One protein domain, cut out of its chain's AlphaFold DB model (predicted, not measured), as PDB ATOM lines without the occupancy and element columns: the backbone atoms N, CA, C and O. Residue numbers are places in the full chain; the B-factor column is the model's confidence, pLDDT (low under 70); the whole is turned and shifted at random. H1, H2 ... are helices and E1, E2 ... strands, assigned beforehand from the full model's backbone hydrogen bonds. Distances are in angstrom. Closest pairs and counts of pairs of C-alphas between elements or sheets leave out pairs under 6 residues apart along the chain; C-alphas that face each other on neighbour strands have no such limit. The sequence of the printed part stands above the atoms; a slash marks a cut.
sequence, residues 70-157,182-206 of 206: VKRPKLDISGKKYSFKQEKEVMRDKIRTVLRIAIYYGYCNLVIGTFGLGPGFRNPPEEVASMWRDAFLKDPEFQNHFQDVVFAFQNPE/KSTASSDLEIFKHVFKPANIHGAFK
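What this domain is: This is residues 70 to 157 and 182 to 206 of the 206 residues of the protein "DUF2263 domain-containing protein" of Lachnellula cervina (UniProt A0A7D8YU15). Helix H2 sits in the middle of a compact body, with the long helix H1 meeting it on one side and H3 on another, while a short ribbon of two parallel strands, E1 and E2, runs along a further side. The small H4 and the last residues follow beyond the end of H3, and residues 70 to 84 have no named element. The printed part has 113 residues, with four named helices and two named strands in the order H1, E1, H2, E2, H3, H4. The class is mostly helix, with under half of the residues in named elements. The whole is compact and rounded, with a radius of gyration of the C-alphas of 14.1 A and spans of 37 by 35 by 27 A.

Where its parts are: H1, residues 85 to 104, begins with C-alpha 85 at (6.017, -36.511, -24.527) and is 28.1 A long. E1 is residues 109 to 112. H2, residues 125 to 137, is 18.0 A long. E2 is residues 148 to 151. H3, residues 185 to 195, is 15.4 A long. H4, residues 198 to 201, ends with C-alpha 201 at (-8.959, -46.040, -7.489).

How they stand to each other: H1, with residues 92 to 96 alone, touches H2 at a steep tilt of 44 degrees, closest at the C-alphas of Arg 92 and Met 131, 6.4 A. H2 touches H3 at 42 degrees, also steep, closest at the C-alphas of Ala 129 and Phe 192, 5.7 A. E1 and E2 are parallel at 7 degrees, with N 110 and O 148 within hydrogen-bond range at 2.9 A. E1, H2 and E2 form a strand-helix-strand unit, two parallel neighbour strands with a helix between them in the chain, with a right-handed crossover. Every O i to N i+4 pair is within range in H1, H2 and H3; H4 is too short for one.

The domain as a whole: The C-alphas of Ile 77 and Gly 106 are farthest apart, 41.4 A. Residues 158 to 181 are not printed, and C-alphas 157 and 182 are 17.4 A apart across the cut. The link from E1 to H2 is long. The pLDDT is under 70 at residues 155 to 157, 182 to 183 and 202 to 206.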
ATOM      1  N   VAL A  70      10.654 -31.711 -13.057       96.81
ATOM      2  CA  VAL A  70      10.700 -30.943 -14.317       96.81
ATOM      3  C   VAL A  70      10.305 -29.492 -14.033       96.81
ATOM      4  O   VAL A  70       9.310 -29.232 -13.360       96.81
ATOM      5  N   LYS A  71      11.087 -28.527 -14.521       95.38
ATOM      6  CA  LYS A  71      10.855 -27.102 -14.266       95.38
ATOM      7  C   LYS A  71      10.218 -26.440 -15.480       95.38
ATOM      8  O   LYS A  71      10.859 -26.292 -16.509       95.38
ATOM      9  N   ARG A  72       8.989 -25.959 -15.298       95.62
ATOM     10  CA  ARG A  72       8.202 -25.151 -16.243       95.62
ATOM     11  C   ARG A  72       8.113 -25.794 -17.630       95.62
ATOM     12  O   ARG A  72       8.513 -25.147 -18.599       95.62
ATOM     13  N   PRO A  73       7.597 -27.035 -17.717       96.56
ATOM     14  CA  PRO A  73       7.467 -27.720 -18.996       96.56
ATOM     15  C   PRO A  73       6.573 -26.937 -19.955       96.56
ATOM     16  O   PRO A  73       5.720 -26.147 -19.528       96.56
ATOM     17  N   LYS A  74       6.718 -27.183 -21.259       96.75
ATOM     18  CA  LYS A  74       5.785 -26.605 -22.225       96.75
ATOM     19  C   LYS A  74       4.432 -27.298 -22.080       96.75
ATOM     20  O   LYS A  74       4.340 -28.522 -22.176       96.75
ATOM     21  N   LEU A  75       3.378 -26.513 -21.874       96.56
ATOM     22  CA  LEU A  75       2.008 -27.010 -21.758       96.56
ATOM     23  C   LEU A  75       1.236 -26.795 -23.055       96.56
ATOM     24  O   LEU A  75       1.581 -25.925 -23.854       96.56
ATOM     25  N   ASP A  76       0.237 -27.639 -23.285       95.31
ATOM     26  CA  ASP A  76      -0.701 -27.507 -24.398       95.31
ATOM     27  C   ASP A  76      -1.533 -26.211 -24.309       95.31
ATOM     28  O   ASP A  76      -1.457 -25.458 -23.339       95.31
ATOM     29  N   ILE A  77      -2.365 -25.952 -25.324       95.00
ATOM     30  CA  ILE A  77      -3.206 -24.740 -25.389       95.00
ATOM     31  C   ILE A  77      -4.139 -24.638 -24.171       95.00
ATOM     32  O   ILE A  77      -4.443 -23.537 -23.717       95.00
ATOM     33  N   SER A  78      -4.578 -25.779 -23.627       93.69
ATOM     34  CA  SER A  78      -5.442 -25.806 -22.446       93.69
ATOM     35  C   SER A  78      -4.702 -25.482 -21.141       93.69
ATOM     36  O   SER A  78      -5.346 -25.137 -20.150       93.69
ATOM     37  N   GLY A  79      -3.368 -25.590 -21.123       91.50
ATOM     38  CA  GLY A  79      -2.547 -25.453 -19.924       91.50
ATOM     39  C   GLY A  79      -2.699 -26.617 -18.942       91.50
ATOM     40  O   GLY A  79      -2.251 -26.510 -17.801       91.50
ATOM     41  N   LYS A  80      -3.346 -27.713 -19.351       93.69
ATOM     42  CA  LYS A  80      -3.662 -28.856 -18.482       93.69
ATOM     43  C   LYS A  80      -2.815 -30.084 -18.779       93.69
ATOM     44  O   LYS A  80      -2.842 -31.024 -17.990       93.69
ATOM     45  N   LYS A  81      -2.079 -30.098 -19.892       95.75
ATOM     46  CA  LYS A  81      -1.272 -31.245 -20.317       95.75
ATOM     47  C   LYS A  81       0.117 -30.823 -20.759       95.75
ATOM     48  O   LYS A  81       0.318 -29.701 -21.219       95.75
ATOM     49  N   TYR A  82       1.076 -31.740 -20.657       97.31
ATOM     50  CA  TYR A  82       2.393 -31.544 -21.267       97.31
ATOM     51  C   TYR A  82       2.244 -31.512 -22.793       97.31
ATOM     52  O   TYR A  82       1.613 -32.396 -23.371       97.31
ATOM     53  N   SER A  83       2.856 -30.529 -23.453       97.19
ATOM     54  CA  SER A  83       2.934 -30.481 -24.919       97.19
ATOM     55  C   SER A  83       3.855 -31.561 -25.476       97.19
ATOM     56  O   SER A  83       3.575 -32.132 -26.528       97.19
ATOM     57  N   PHE A  84       4.967 -31.832 -24.789       96.44
ATOM     58  CA  PHE A  84       5.987 -32.762 -25.258       96.44
ATOM     59  C   PHE A  84       5.987 -34.048 -24.439       96.44
ATOM     60  O   PHE A  84       6.091 -34.033 -23.210       96.44
ATOM     61  N   LYS A  85       5.945 -35.183 -25.144       96.50
ATOM     62  CA  LYS A  85       6.017 -36.511 -24.527       96.50
ATOM     63  C   LYS A  85       7.323 -36.696 -23.752       96.50
ATOM     64  O   LYS A  85       7.304 -37.287 -22.682       96.50
ATOM     65  N   GLN A  86       8.438 -36.162 -24.249       96.44
ATOM     66  CA  GLN A  86       9.747 -36.288 -23.605       96.44
ATOM     67  C   GLN A  86       9.757 -35.662 -22.204       96.44
ATOM     68  O   GLN A  86      10.183 -36.312 -21.256       96.44
ATOM     69  N   GLU A  87       9.235 -34.441 -22.042       96.00
ATOM     70  CA  GLU A  87       9.164 -33.780 -20.727       96.00
ATOM     71  C   GLU A  87       8.246 -34.538 -19.764       96.00
ATOM     72  O   GLU A  87       8.562 -34.697 -18.583       96.00
ATOM     73  N   LYS A  88       7.136 -35.063 -20.292       97.19
ATOM     74  CA  LYS A  88       6.197 -35.900 -19.547       97.19
ATOM     75  C   LYS A  88       6.862 -37.178 -19.024       97.19
ATOM     76  O   LYS A  88       6.700 -37.510 -17.853       97.19
ATOM     77  N   GLU A  89       7.631 -37.877 -19.861       97.44
ATOM     78  CA  GLU A  89       8.364 -39.076 -19.435       97.44
ATOM     79  C   GLU A  89       9.491 -38.750 -18.451       97.44
ATOM     80  O   GLU A  89       9.671 -39.480 -17.483       97.44
ATOM     81  N   VAL A  90      10.192 -37.622 -18.610       97.25
ATOM     82  CA  VAL A  90      11.195 -37.185 -17.624       97.25
ATOM     83  C   VAL A  90      10.554 -36.929 -16.257       97.25
ATOM     84  O   VAL A  90      11.139 -37.291 -15.238       97.25
ATOM     85  N   MET A  91       9.353 -36.341 -16.203       97.94
ATOM     86  CA  MET A  91       8.637 -36.166 -14.934       97.94
ATOM     87  C   MET A  91       8.267 -37.513 -14.297       97.94
ATOM     88  O   MET A  91       8.443 -37.680 -13.089       97.94
ATOM     89  N   ARG A  92       7.817 -38.490 -15.097       97.94
ATOM     90  CA  ARG A  92       7.554 -39.849 -14.601       97.94
ATOM     91  C   ARG A  92       8.812 -40.520 -14.077       97.94
ATOM     92  O   ARG A  92       8.786 -41.051 -12.976       97.94
ATOM     93  N   ASP A  93       9.910 -40.456 -14.821       97.69
ATOM     94  CA  ASP A  93      11.185 -41.030 -14.395       97.69
ATOM     95  C   ASP A  93      11.658 -40.424 -13.070       97.69
ATOM     96  O   ASP A  93      12.140 -41.149 -12.212       97.69
ATOM     97  N   LYS A  94      11.442 -39.122 -12.850       98.12
ATOM     98  CA  LYS A  94      11.745 -38.465 -11.570       98.12
ATOM     99  C   LYS A  94      10.873 -38.972 -10.419       98.12
ATOM    100  O   LYS A  94      11.393 -39.165  -9.325       98.12
ATOM    101  N   ILE A  95       9.583 -39.222 -10.658       98.31
ATOM    102  CA  ILE A  95       8.697 -39.873  -9.677       98.31
ATOM    103  C   ILE A  95       9.215 -41.281  -9.354       98.31
ATOM    104  O   ILE A  95       9.392 -41.612  -8.185       98.31
ATOM    105  N   ARG A  96       9.558 -42.075 -10.377       98.19
ATOM    106  CA  ARG A  96      10.153 -43.408 -10.191       98.19
ATOM    107  C   ARG A  96      11.460 -43.353  -9.406       98.19
ATOM    108  O   ARG A  96      11.663 -44.179  -8.529       98.19
ATOM    109  N   THR A  97      12.325 -42.373  -9.669       98.44
ATOM    110  CA  THR A  97      13.566 -42.171  -8.906       98.44
ATOM    111  C   THR A  97      13.280 -41.961  -7.418       98.44
ATOM    112  O   THR A  97      13.946 -42.585  -6.599       98.44
ATOM    113  N   VAL A  98      12.278 -41.149  -7.053       98.25
ATOM    114  CA  VAL A  98      11.880 -40.974  -5.641       98.25
ATOM    115  C   VAL A  98      11.476 -42.316  -5.022       98.25
ATOM    116  O   VAL A  98      11.985 -42.673  -3.961       98.25
ATOM    117  N   LEU A  99      10.603 -43.071  -5.695       98.44
ATOM    118  CA  LEU A  99      10.087 -44.347  -5.185       98.44
ATOM    119  C   LEU A  99      11.176 -45.421  -5.076       98.44
ATOM    120  O   LEU A  99      11.260 -46.103  -4.060       98.44
ATOM    121  N   ARG A 100      12.058 -45.529  -6.075       98.38
ATOM    122  CA  ARG A 100      13.209 -46.444  -6.056       98.38
ATOM    123  C   ARG A 100      14.144 -46.156  -4.891       98.38
ATOM    124  O   ARG A 100      14.570 -47.091  -4.225       98.38
ATOM    125  N   ILE A 101      14.448 -44.881  -4.631       98.12
ATOM    126  CA  ILE A 101      15.283 -44.495  -3.486       98.12
ATOM    127  C   ILE A 101      14.586 -44.892  -2.180       98.12
ATOM    128  O   ILE A 101      15.221 -45.489  -1.318       98.12
ATOM    129  N   ALA A 102      13.285 -44.618  -2.040       98.31
ATOM    130  CA  ALA A 102      12.537 -44.994  -0.842       98.31
ATOM    131  C   ALA A 102      12.554 -46.510  -0.587       98.31
ATOM    132  O   ALA A 102      12.864 -46.931   0.525       98.31
ATOM    133  N   ILE A 103      12.306 -47.318  -1.623       98.31
ATOM    134  CA  ILE A 103      12.346 -48.787  -1.544       98.31
ATOM    135  C   ILE A 103      13.745 -49.283  -1.199       98.31
ATOM    136  O   ILE A 103      13.888 -50.133  -0.325       98.31
ATOM    137  N   TYR A 104      14.775 -48.740  -1.852       97.88
ATOM    138  CA  TYR A 104      16.162 -49.133  -1.617       97.88
ATOM    139  C   TYR A 104      16.574 -48.956  -0.149       97.88
ATOM    140  O   TYR A 104      17.271 -49.804   0.400       97.88
ATOM    141  N   TYR A 105      16.105 -47.887   0.499       97.56
ATOM    142  CA  TYR A 105      16.353 -47.633   1.921       97.56
ATOM    143  C   TYR A 105      15.285 -48.218   2.865       97.56
ATOM    144  O   TYR A 105      15.350 -47.985   4.069       97.56
ATOM    145  N   GLY A 106      14.320 -48.991   2.351       97.44
ATOM    146  CA  GLY A 106      13.337 -49.715   3.163       97.44
ATOM    147  C   GLY A 106      12.200 -48.864   3.737       97.44
ATOM    148  O   GLY A 106      11.578 -49.267   4.718       97.44
ATOM    149  N   TYR A 107      11.904 -47.698   3.157       97.81
ATOM    150  CA  TYR A 107      10.810 -46.841   3.619       97.81
ATOM    151  C   TYR A 107       9.485 -47.195   2.944       97.81
ATOM    152  O   TYR A 107       9.319 -46.998   1.741       97.81
ATOM    153  N   CYS A 108       8.513 -47.639   3.744       96.75
ATOM    154  CA  CYS A 108       7.143 -47.914   3.302       96.75
ATOM    155  C   CYS A 108       6.170 -46.741   3.531       96.75
ATOM    156  O   CYS A 108       5.081 -46.745   2.958       96.75
ATOM    157  N   ASN A 109       6.556 -45.735   4.323       97.88
ATOM    158  CA  ASN A 109       5.723 -44.573   4.649       97.88
ATOM    159  C   ASN A 109       6.326 -43.300   4.058       97.88
ATOM    160  O   ASN A 109       7.486 -42.982   4.327       97.88
ATOM    161  N   LEU A 110       5.548 -42.561   3.266       98.06
ATOM    162  CA  LEU A 110       6.027 -41.393   2.529       98.06
ATOM    163  C   LEU A 110       5.213 -40.139   2.836       98.06
ATOM    164  O   LEU A 110       3.986 -40.143   2.780       98.06
ATOM    165  N   VAL A 111       5.918 -39.025   3.040       97.31
ATOM    166  CA  VAL A 111       5.335 -37.679   3.015       97.31
ATOM    167  C   VAL A 111       5.890 -36.938   1.806       97.31
ATOM    168  O   VAL A 111       7.079 -36.637   1.726       97.31
ATOM    169  N   ILE A 112       5.019 -36.640   0.850       96.75
ATOM    170  CA  ILE A 112       5.365 -36.004  -0.417       96.75
ATOM    171  C   ILE A 112       4.815 -34.582  -0.393       96.75
ATOM    172  O   ILE A 112       3.614 -34.370  -0.260       96.75
ATOM    173  N   GLY A 113       5.692 -33.587  -0.519       93.19
ATOM    174  CA  GLY A 113       5.273 -32.191  -0.658       93.19
ATOM    175  C   GLY A 113       4.613 -31.909  -2.014       93.19
ATOM    176  O   GLY A 113       4.262 -32.807  -2.775       93.19
ATOM    177  N   THR A 114       4.518 -30.635  -2.391       93.06
ATOM    178  CA  THR A 114       3.958 -30.211  -3.688       93.06
ATOM    179  C   THR A 114       4.939 -30.455  -4.856       93.06
ATOM    180  O   THR A 114       5.348 -29.520  -5.548       93.06
ATOM    181  N   PHE A 115       5.377 -31.704  -5.046       95.25
ATOM    182  CA  PHE A 115       6.434 -32.117  -5.974       95.25
ATOM    183  C   PHE A 115       6.117 -31.723  -7.423       95.25
ATOM    184  O   PHE A 115       5.178 -32.229  -8.034       95.25
ATOM    185  N   GLY A 116       6.904 -30.798  -7.980       93.75
ATOM    186  CA  GLY A 116       6.710 -30.268  -9.336       93.75
ATOM    187  C   GLY A 116       5.541 -29.289  -9.485       93.75
ATOM    188  O   GLY A 116       5.329 -28.756 -10.574       93.75
ATOM    189  N   LEU A 117       4.806 -28.992  -8.418       94.25
ATOM    190  CA  LEU A 117       3.699 -28.040  -8.448       94.25
ATOM    191  C   LEU A 117       4.156 -26.638  -8.024       94.25
ATOM    192  O   LEU A 117       5.322 -26.387  -7.702       94.25
ATOM    193  N   GLY A 118       3.215 -25.697  -8.037       89.56
ATOM    194  CA  GLY A 118       3.442 -24.330  -7.592       89.56
ATOM    195  C   GLY A 118       4.162 -23.433  -8.612       89.56
ATOM    196  O   GLY A 118       4.525 -23.845  -9.721       89.56
ATOM    197  N   PRO A 119       4.384 -22.156  -8.250       87.75
ATOM    198  CA  PRO A 119       4.737 -21.097  -9.200       87.75
ATOM    199  C   PRO A 119       6.125 -21.256  -9.840       87.75
ATOM    200  O   PRO A 119       6.348 -20.739 -10.944       87.75
ATOM    201  N   GLY A 120       7.041 -21.955  -9.160       88.88
ATOM    202  CA  GLY A 120       8.409 -22.203  -9.618       88.88
ATOM    203  C   GLY A 120       8.525 -23.319 -10.658       88.88
ATOM    204  O   GLY A 120       9.370 -23.219 -11.549       88.88
ATOM    205  N   PHE A 121       7.655 -24.333 -10.585       93.62
ATOM    206  CA  PHE A 121       7.719 -25.527 -11.432       93.62
ATOM    207  C   PHE A 121       6.611 -25.596 -12.480       93.62
ATOM    208  O   PHE A 121       6.896 -26.007 -13.593       93.62
ATOM    209  N   ARG A 122       5.384 -25.148 -12.187       93.88
ATOM    210  CA  ARG A 122       4.287 -25.040 -13.171       93.88
ATOM    211  C   ARG A 122       4.002 -26.319 -13.982       93.88
ATOM    212  O   ARG A 122       3.636 -26.219 -15.150       93.88
ATOM    213  N   ASN A 123       4.176 -27.504 -13.395       97.06
ATOM    214  CA  ASN A 123       3.670 -28.729 -14.018       97.06
ATOM    215  C   ASN A 123       2.133 -28.771 -13.901       97.06
ATOM    216  O   ASN A 123       1.591 -28.194 -12.954       97.06
ATOM    217  N   PRO A 124       1.427 -29.444 -14.828       96.88
ATOM    218  CA  PRO A 124      -0.027 -29.546 -14.785       96.88
ATOM    219  C   PRO A 124      -0.469 -30.439 -13.608       96.88
ATOM    220  O   PRO A 124      -0.134 -31.628 -13.607       96.88
ATOM    221  N   PRO A 125      -1.222 -29.920 -12.615       96.75
ATOM    222  CA  PRO A 125      -1.487 -30.647 -11.369       96.75
ATOM    223  C   PRO A 125      -2.209 -31.983 -11.556       96.75
ATOM    224  O   PRO A 125      -1.842 -32.969 -10.926       96.75
ATOM    225  N   GLU A 126      -3.196 -32.041 -12.453       96.50
ATOM    226  CA  GLU A 126      -3.984 -33.253 -12.714       96.50
ATOM    227  C   GLU A 126      -3.147 -34.371 -13.351       96.50
ATOM    228  O   GLU A 126      -3.280 -35.543 -12.994       96.50
ATOM    229  N   GLU A 127      -2.230 -34.013 -14.255       97.19
ATOM    230  CA  GLU A 127      -1.286 -34.972 -14.825       97.19
ATOM    231  C   GLU A 127      -0.282 -35.456 -13.778       97.19
ATOM    232  O   GLU A 127      -0.051 -36.658 -13.695       97.19
ATOM    233  N   VAL A 128       0.277 -34.562 -12.955       98.06
ATOM    234  CA  VAL A 128       1.219 -34.951 -11.890       98.06
ATOM    235  C   VAL A 128       0.542 -35.864 -10.865       98.06
ATOM    236  O   VAL A 128       1.102 -36.900 -10.511       98.06
ATOM    237  N   ALA A 129      -0.680 -35.539 -10.433       97.75
ATOM    238  CA  ALA A 129      -1.474 -36.391  -9.549       97.75
ATOM    239  C   ALA A 129      -1.729 -37.771 -10.176       97.75
ATOM    240  O   ALA A 129      -1.552 -38.798  -9.523       97.75
ATOM    241  N   SER A 130      -2.088 -37.804 -11.464       97.12
ATOM    242  CA  SER A 130      -2.300 -39.055 -12.200       97.12
ATOM    243  C   SER A 130      -1.020 -39.881 -12.328       97.12
ATOM    244  O   SER A 130      -1.086 -41.098 -12.205       97.12
ATOM    245  N   MET A 131       0.141 -39.246 -12.537       98.00
ATOM    246  CA  MET A 131       1.437 -39.934 -12.585       98.00
ATOM    247  C   MET A 131       1.781 -40.581 -11.246       98.00
ATOM    248  O   MET A 131       2.195 -41.735 -11.237       98.00
ATOM    249  N   TRP A 132       1.584 -39.872 -10.131       98.00
ATOM    250  CA  TRP A 132       1.770 -40.447  -8.801       98.00
ATOM    251  C   TRP A 132       0.820 -41.617  -8.550       98.00
ATOM    252  O   TRP A 132       1.264 -42.681  -8.132       98.00
ATOM    253  N   ARG A 133      -0.475 -41.449  -8.849       96.19
ATOM    254  CA  ARG A 133      -1.467 -42.524  -8.722       96.19
ATOM    255  C   ARG A 133      -1.052 -43.748  -9.531       96.19
ATOM    256  O   ARG A 133      -1.061 -44.853  -9.010       96.19
ATOM    257  N   ASP A 134      -0.708 -43.556 -10.800       95.88
ATOM    258  CA  ASP A 134      -0.324 -44.658 -11.679       95.88
ATOM    259  C   ASP A 134       0.978 -45.323 -11.196       95.88
ATOM    260  O   ASP A 134       1.067 -46.546 -11.239       95.88
ATOM    261  N   ALA A 135       1.941 -44.559 -10.667       97.00
ATOM    262  CA  ALA A 135       3.162 -45.110 -10.085       97.00
ATOM    263  C   ALA A 135       2.878 -45.990  -8.856       97.00
ATOM    264  O   ALA A 135       3.394 -47.095  -8.784       97.00
ATOM    265  N   PHE A 136       2.027 -45.551  -7.926       95.50
ATOM    266  CA  PHE A 136       1.703 -46.344  -6.731       95.50
ATOM    267  C   PHE A 136       0.812 -47.554  -7.015       95.50
ATOM    268  O   PHE A 136       0.936 -48.580  -6.354       95.50
ATOM    269  N   LEU A 137      -0.128 -47.418  -7.951       93.12
ATOM    270  CA  LEU A 137      -1.233 -48.365  -8.095       93.12
ATOM    271  C   LEU A 137      -1.110 -49.291  -9.307       93.12
ATOM    272  O   LEU A 137      -1.705 -50.365  -9.311       93.12
ATOM    273  N   LYS A 138      -0.394 -48.878 -10.357       93.19
ATOM    274  CA  LYS A 138      -0.370 -49.591 -11.646       93.19
ATOM    275  C   LYS A 138       1.016 -50.024 -12.090       93.19
ATOM    276  O   LYS A 138       1.100 -50.937 -12.902       93.19
ATOM    277  N   ASP A 139       2.070 -49.348 -11.643       95.38
ATOM    278  CA  ASP A 139       3.439 -49.700 -12.008       95.38
ATOM    279  C   ASP A 139       3.879 -50.919 -11.171       95.38
ATOM    280  O   ASP A 139       4.009 -50.790  -9.949       95.38
ATOM    281  N   PRO A 140       4.084 -52.105 -11.783       94.94
ATOM    282  CA  PRO A 140       4.405 -53.330 -11.045       94.94
ATOM    283  C   PRO A 140       5.699 -53.227 -10.236       94.94
ATOM    284  O   PRO A 140       5.894 -53.989  -9.297       94.94
ATOM    285  N   GLU A 141       6.576 -52.283 -10.587       96.69
ATOM    286  CA  GLU A 141       7.813 -52.016  -9.857       96.69
ATOM    287  C   GLU A 141       7.569 -51.521  -8.418       96.69
ATOM    288  O   GLU A 141       8.417 -51.726  -7.554       96.69
ATOM    289  N   PHE A 142       6.433 -50.869  -8.147       96.56
ATOM    290  CA  PHE A 142       6.167 -50.199  -6.863       96.56
ATOM    291  C   PHE A 142       4.954 -50.751  -6.108       96.56
ATOM    292  O   PHE A 142       4.690 -50.329  -4.978       96.56
ATOM    293  N   GLN A 143       4.213 -51.686  -6.705       90.94
ATOM    294  CA  GLN A 143       3.076 -52.320  -6.047       90.94
ATOM    295  C   GLN A 143       3.521 -53.027  -4.758       90.94
ATOM    296  O   GLN A 143       4.559 -53.681  -4.716       90.94
ATOM    297  N   ASN A 144       2.718 -52.896  -3.699       90.19
ATOM    298  CA  ASN A 144       2.928 -53.520  -2.383       90.19
ATOM    299  C   ASN A 144       4.183 -53.075  -1.605       90.19
ATOM    300  O   ASN A 144       4.501 -53.675  -0.581       90.19
ATOM    301  N   HIS A 145       4.876 -52.017  -2.037       96.19
ATOM    302  CA  HIS A 145       6.036 -51.484  -1.311       96.19
ATOM    303  C   HIS A 145       5.691 -50.409  -0.271       96.19
ATOM    304  O   HIS A 145       6.448 -50.215   0.681       96.19
ATOM    305  N   PHE A 146       4.570 -49.704  -0.442       96.81
ATOM    306  CA  PHE A 146       4.192 -48.566   0.396       96.81
ATOM    307  C   PHE A 146       2.898 -48.845   1.155       96.81
ATOM    308  O   PHE A 146       1.935 -49.347   0.577       96.81
ATOM    309  N   GLN A 147       2.893 -48.498   2.439       95.19
ATOM    310  CA  GLN A 147       1.759 -48.673   3.340       95.19
ATOM    311  C   GLN A 147       0.961 -47.373   3.446       95.19
ATOM    312  O   GLN A 147      -0.219 -47.355   3.101       95.19
ATOM    313  N   ASP A 148       1.620 -46.279   3.839       95.81
ATOM    314  CA  ASP A 148       0.991 -44.969   3.996       95.81
ATOM    315  C   ASP A 148       1.689 -43.901   3.144       95.81
ATOM    316  O   ASP A 148       2.897 -43.673   3.239       95.81
ATOM    317  N   VAL A 149       0.917 -43.198   2.312       96.69
ATOM    318  CA  VAL A 149       1.419 -42.097   1.477       96.69
ATOM    319  C   VAL A 149       0.587 -40.845   1.719       96.69
ATOM    320  O   VAL A 149      -0.618 -40.819   1.471       96.69
ATOM    321  N   VAL A 150       1.247 -39.775   2.154       97.25
ATOM    322  CA  VAL A 150       0.631 -38.476   2.431       97.25
ATOM    323  C   VAL A 150       1.136 -37.441   1.435       97.25
ATOM    324  O   VAL A 150       2.328 -37.148   1.389       97.25
ATOM    325  N   PHE A 151       0.227 -36.817   0.684       96.44
ATOM    326  CA  PHE A 151       0.538 -35.605  -0.073       96.44
ATOM    327  C   PHE A 151       0.275 -34.366   0.788       96.44
ATOM    328  O   PHE A 151      -0.873 -34.009   1.053       96.44
ATOM    329  N   ALA A 152       1.344 -33.708   1.233       93.25
ATOM    330  CA  ALA A 152       1.291 -32.556   2.120       93.25
ATOM    331  C   ALA A 152       1.269 -31.240   1.326       93.25
ATOM    332  O   ALA A 152       2.254 -30.844   0.694       93.25
ATOM    333  N   PHE A 153       0.142 -30.532   1.406       90.19
ATOM    334  CA  PHE A 153      -0.043 -29.200   0.833       90.19
ATOM    335  C   PHE A 153      -0.006 -28.147   1.937       90.19
ATOM    336  O   PHE A 153      -0.564 -28.341   3.015       90.19
ATOM    337  N   GLN A 154       0.645 -27.013   1.670       79.69
ATOM    338  CA  GLN A 154       0.646 -25.904   2.617       79.69
ATOM    339  C   GLN A 154      -0.742 -25.258   2.670       79.69
ATOM    340  O   GLN A 154      -1.353 -24.998   1.631       79.69
ATOM    341  N   ASN A 155      -1.219 -24.988   3.886       67.25
ATOM    342  CA  ASN A 155      -2.533 -24.401   4.100       67.25
ATOM    343  C   ASN A 155      -2.582 -22.967   3.516       67.25
ATOM    344  O   ASN A 155      -1.632 -22.207   3.739       67.25
ATOM    345  N   PRO A 156      -3.640 -22.568   2.781       53.66
ATOM    346  CA  PRO A 156      -3.740 -21.229   2.191       53.66
ATOM    347  C   PRO A 156      -3.851 -20.112   3.235       53.66
ATOM    348  O   PRO A 156      -3.505 -18.975   2.939       53.66
ATOM    349  N   GLU A 157      -4.311 -20.434   4.446       48.75
ATOM    350  CA  GLU A 157      -4.593 -19.490   5.538       48.75
ATOM    351  C   GLU A 157      -3.372 -19.219   6.441       48.75
ATOM    352  O   GLU A 157      -3.490 -19.026   7.648       48.75
ATOM    353  N   LYS A 182      -3.818 -19.406 -12.715       57.34
ATOM    354  CA  LYS A 182      -2.738 -19.586 -11.737       57.34
ATOM    355  C   LYS A 182      -3.208 -20.616 -10.709       57.34
ATOM    356  O   LYS A 182      -4.190 -20.360 -10.015       57.34
ATOM    357  N   SER A 183      -2.533 -21.762 -10.628       63.06
ATOM    358  CA  SER A 183      -2.856 -22.772  -9.624       63.06
ATOM    359  C   SER A 183      -2.478 -22.279  -8.228       63.06
ATOM    360  O   SER A 183      -1.464 -21.600  -8.036       63.06
ATOM    361  N   THR A 184      -3.332 -22.582  -7.255       79.31
ATOM    362  CA  THR A 184      -3.103 -22.317  -5.834       79.31
ATOM    363  C   THR A 184      -2.920 -23.640  -5.100       79.31
ATOM    364  O   THR A 184      -3.402 -24.675  -5.558       79.31
ATOM    365  N   ALA A 185      -2.274 -23.621  -3.931       80.38
ATOM    366  CA  ALA A 185      -2.121 -24.832  -3.120       80.38
ATOM    367  C   ALA A 185      -3.479 -25.487  -2.784       80.38
ATOM    368  O   ALA A 185      -3.576 -26.709  -2.780       80.38
ATOM    369  N   SER A 186      -4.532 -24.680  -2.588       83.75
ATOM    370  CA  SER A 186      -5.903 -25.160  -2.357       83.75
ATOM    371  C   SER A 186      -6.478 -25.893  -3.571       83.75
ATOM    372  O   SER A 186      -6.955 -27.018  -3.453       83.75
ATOM    373  N   SER A 187      -6.377 -25.299  -4.767       90.19
ATOM    374  CA  SER A 187      -6.876 -25.947  -5.987       90.19
ATOM    375  C   SER A 187      -6.110 -27.229  -6.311       90.19
ATOM    376  O   SER A 187      -6.711 -28.204  -6.755       90.19
ATOM    377  N   ASP A 188      -4.796 -27.240  -6.071       92.44
ATOM    378  CA  ASP A 188      -3.959 -28.417  -6.304       92.44
ATOM    379  C   ASP A 188      -4.321 -29.548  -5.327       92.44
ATOM    380  O   ASP A 188      -4.444 -30.701  -5.742       92.44
ATOM    381  N   LEU A 189      -4.586 -29.221  -4.057       93.38
ATOM    382  CA  LEU A 189      -5.068 -30.179  -3.063       93.38
ATOM    383  C   LEU A 189      -6.402 -30.813  -3.482       93.38
ATOM    384  O   LEU A 189      -6.547 -32.029  -3.390       93.38
ATOM    385  N   GLU A 190      -7.365 -30.027  -3.964       94.81
ATOM    386  CA  GLU A 190      -8.661 -30.561  -4.409       94.81
ATOM    387  C   GLU A 190      -8.529 -31.484  -5.630       94.81
ATOM    388  O   GLU A 190      -9.220 -32.502  -5.718       94.81
ATOM    389  N   ILE A 191      -7.590 -31.195  -6.536       95.56
ATOM    390  CA  ILE A 191      -7.259 -32.086  -7.657       95.56
ATOM    391  C   ILE A 191      -6.693 -33.411  -7.137       95.56
ATOM    392  O   ILE A 191      -7.152 -34.474  -7.554       95.56
ATOM    393  N   PHE A 192      -5.738 -33.371  -6.203       95.81
ATOM    394  CA  PHE A 192      -5.177 -34.589  -5.608       95.81
ATOM    395  C   PHE A 192      -6.244 -35.385  -4.856       95.81
ATOM    396  O   PHE A 192      -6.380 -36.585  -5.087       95.81
ATOM    397  N   LYS A 193      -7.073 -34.721  -4.040       94.88
ATOM    398  CA  LYS A 193      -8.222 -35.359  -3.387       94.88
ATOM    399  C   LYS A 193      -9.110 -36.050  -4.406       94.88
ATOM    400  O   LYS A 193      -9.471 -37.195  -4.178       94.88
ATOM    401  N   HIS A 194      -9.446 -35.388  -5.516       95.25
ATOM    402  CA  HIS A 194     -10.258 -35.972  -6.581       95.25
ATOM    403  C   HIS A 194      -9.591 -37.207  -7.205       95.25
ATOM    404  O   HIS A 194     -10.215 -38.262  -7.263       95.25
ATOM    405  N   VAL A 195      -8.331 -37.109  -7.633       95.38
ATOM    406  CA  VAL A 195      -7.609 -38.203  -8.311       95.38
ATOM    407  C   VAL A 195      -7.466 -39.445  -7.426       95.38
ATOM    408  O   VAL A 195      -7.575 -40.560  -7.936       95.38
ATOM    409  N   PHE A 196      -7.274 -39.256  -6.119       94.38
ATOM    410  CA  PHE A 196      -7.108 -40.331  -5.137       94.38
ATOM    411  C   PHE A 196      -8.404 -40.703  -4.389       94.38
ATOM    412  O   PHE A 196      -8.350 -41.487  -3.442       94.38
ATOM    413  N   LYS A 197      -9.584 -40.194  -4.792       92.75
ATOM    414  CA  LYS A 197     -10.860 -40.646  -4.200       92.75
ATOM    415  C   LYS A 197     -10.994 -42.166  -4.351       92.75
ATOM    416  O   LYS A 197     -10.760 -42.651  -5.458       92.75
ATOM    417  N   PRO A 198     -11.488 -42.896  -3.330       88.00
ATOM    418  CA  PRO A 198     -11.714 -44.342  -3.409       88.00
ATOM    419  C   PRO A 198     -12.451 -44.775  -4.685       88.00
ATOM    420  O   PRO A 198     -11.993 -45.664  -5.394       88.00
ATOM    421  N   ALA A 199     -13.514 -44.055  -5.064       86.62
ATOM    422  CA  ALA A 199     -14.280 -44.292  -6.292       86.62
ATOM    423  C   ALA A 199     -13.439 -44.291  -7.588       86.62
ATOM    424  O   ALA A 199     -13.783 -44.990  -8.534       86.62
ATOM    425  N   ASN A 200     -12.337 -43.539  -7.621       83.69
ATOM    426  CA  ASN A 200     -11.462 -43.392  -8.785       83.69
ATOM    427  C   ASN A 200     -10.278 -44.373  -8.782       83.69
ATOM    428  O   ASN A 200      -9.575 -44.486  -9.787       83.69
ATOM    429  N   ILE A 201     -10.044 -45.062  -7.661       85.00
ATOM    430  CA  ILE A 201      -8.959 -46.040  -7.489       85.00
ATOM    431  C   ILE A 201      -9.476 -47.470  -7.260       85.00
ATOM    432  O   ILE A 201      -8.694 -48.419  -7.312       85.00
ATOM    433  N   HIS A 202     -10.783 -47.662  -7.042       64.94
ATOM    434  CA  HIS A 202     -11.386 -48.985  -6.893       64.94
ATOM    435  C   HIS A 202     -11.138 -49.849  -8.140       64.94
ATOM    436  O   HIS A 202     -11.522 -49.498  -9.252       64.94
ATOM    437  N   GLY A 203     -10.480 -50.993  -7.933       60.78
ATOM    438  CA  GLY A 203     -10.012 -51.899  -8.989       60.78
ATOM    439  C   GLY A 203      -8.489 -51.955  -9.143       60.78
ATOM    440  O   GLY A 203      -8.002 -52.875  -9.786       60.78
ATOM    441  N   ALA A 204      -7.747 -51.026  -8.532       58.59
ATOM    442  CA  ALA A 204      -6.284 -51.047  -8.529       58.59
ATOM    443  C   ALA A 204      -5.665 -52.120  -7.614       58.59
ATOM    444  O   ALA A 204      -4.539 -52.535  -7.850       58.59
ATOM    445  N   PHE A 205      -6.394 -52.557  -6.586       54.69
ATOM    446  CA  PHE A 205      -5.943 -53.555  -5.607       54.69
ATOM    447  C   PHE A 205      -6.577 -54.939  -5.843       54.69
ATOM    448  O   PHE A 205      -6.875 -55.645  -4.883       54.69
ATOM    449  N   LYS A 206      -6.894 -55.278  -7.099       51.25
ATOM    450  CA  LYS A 206      -7.408 -56.606  -7.462       51.25
ATOM    451  C   LYS A 206      -6.280 -57.584  -7.734       51.25
ATOM    452  O   LYS A 206      -5.281 -57.143  -8.340       51.25
TER     453      LYS A 206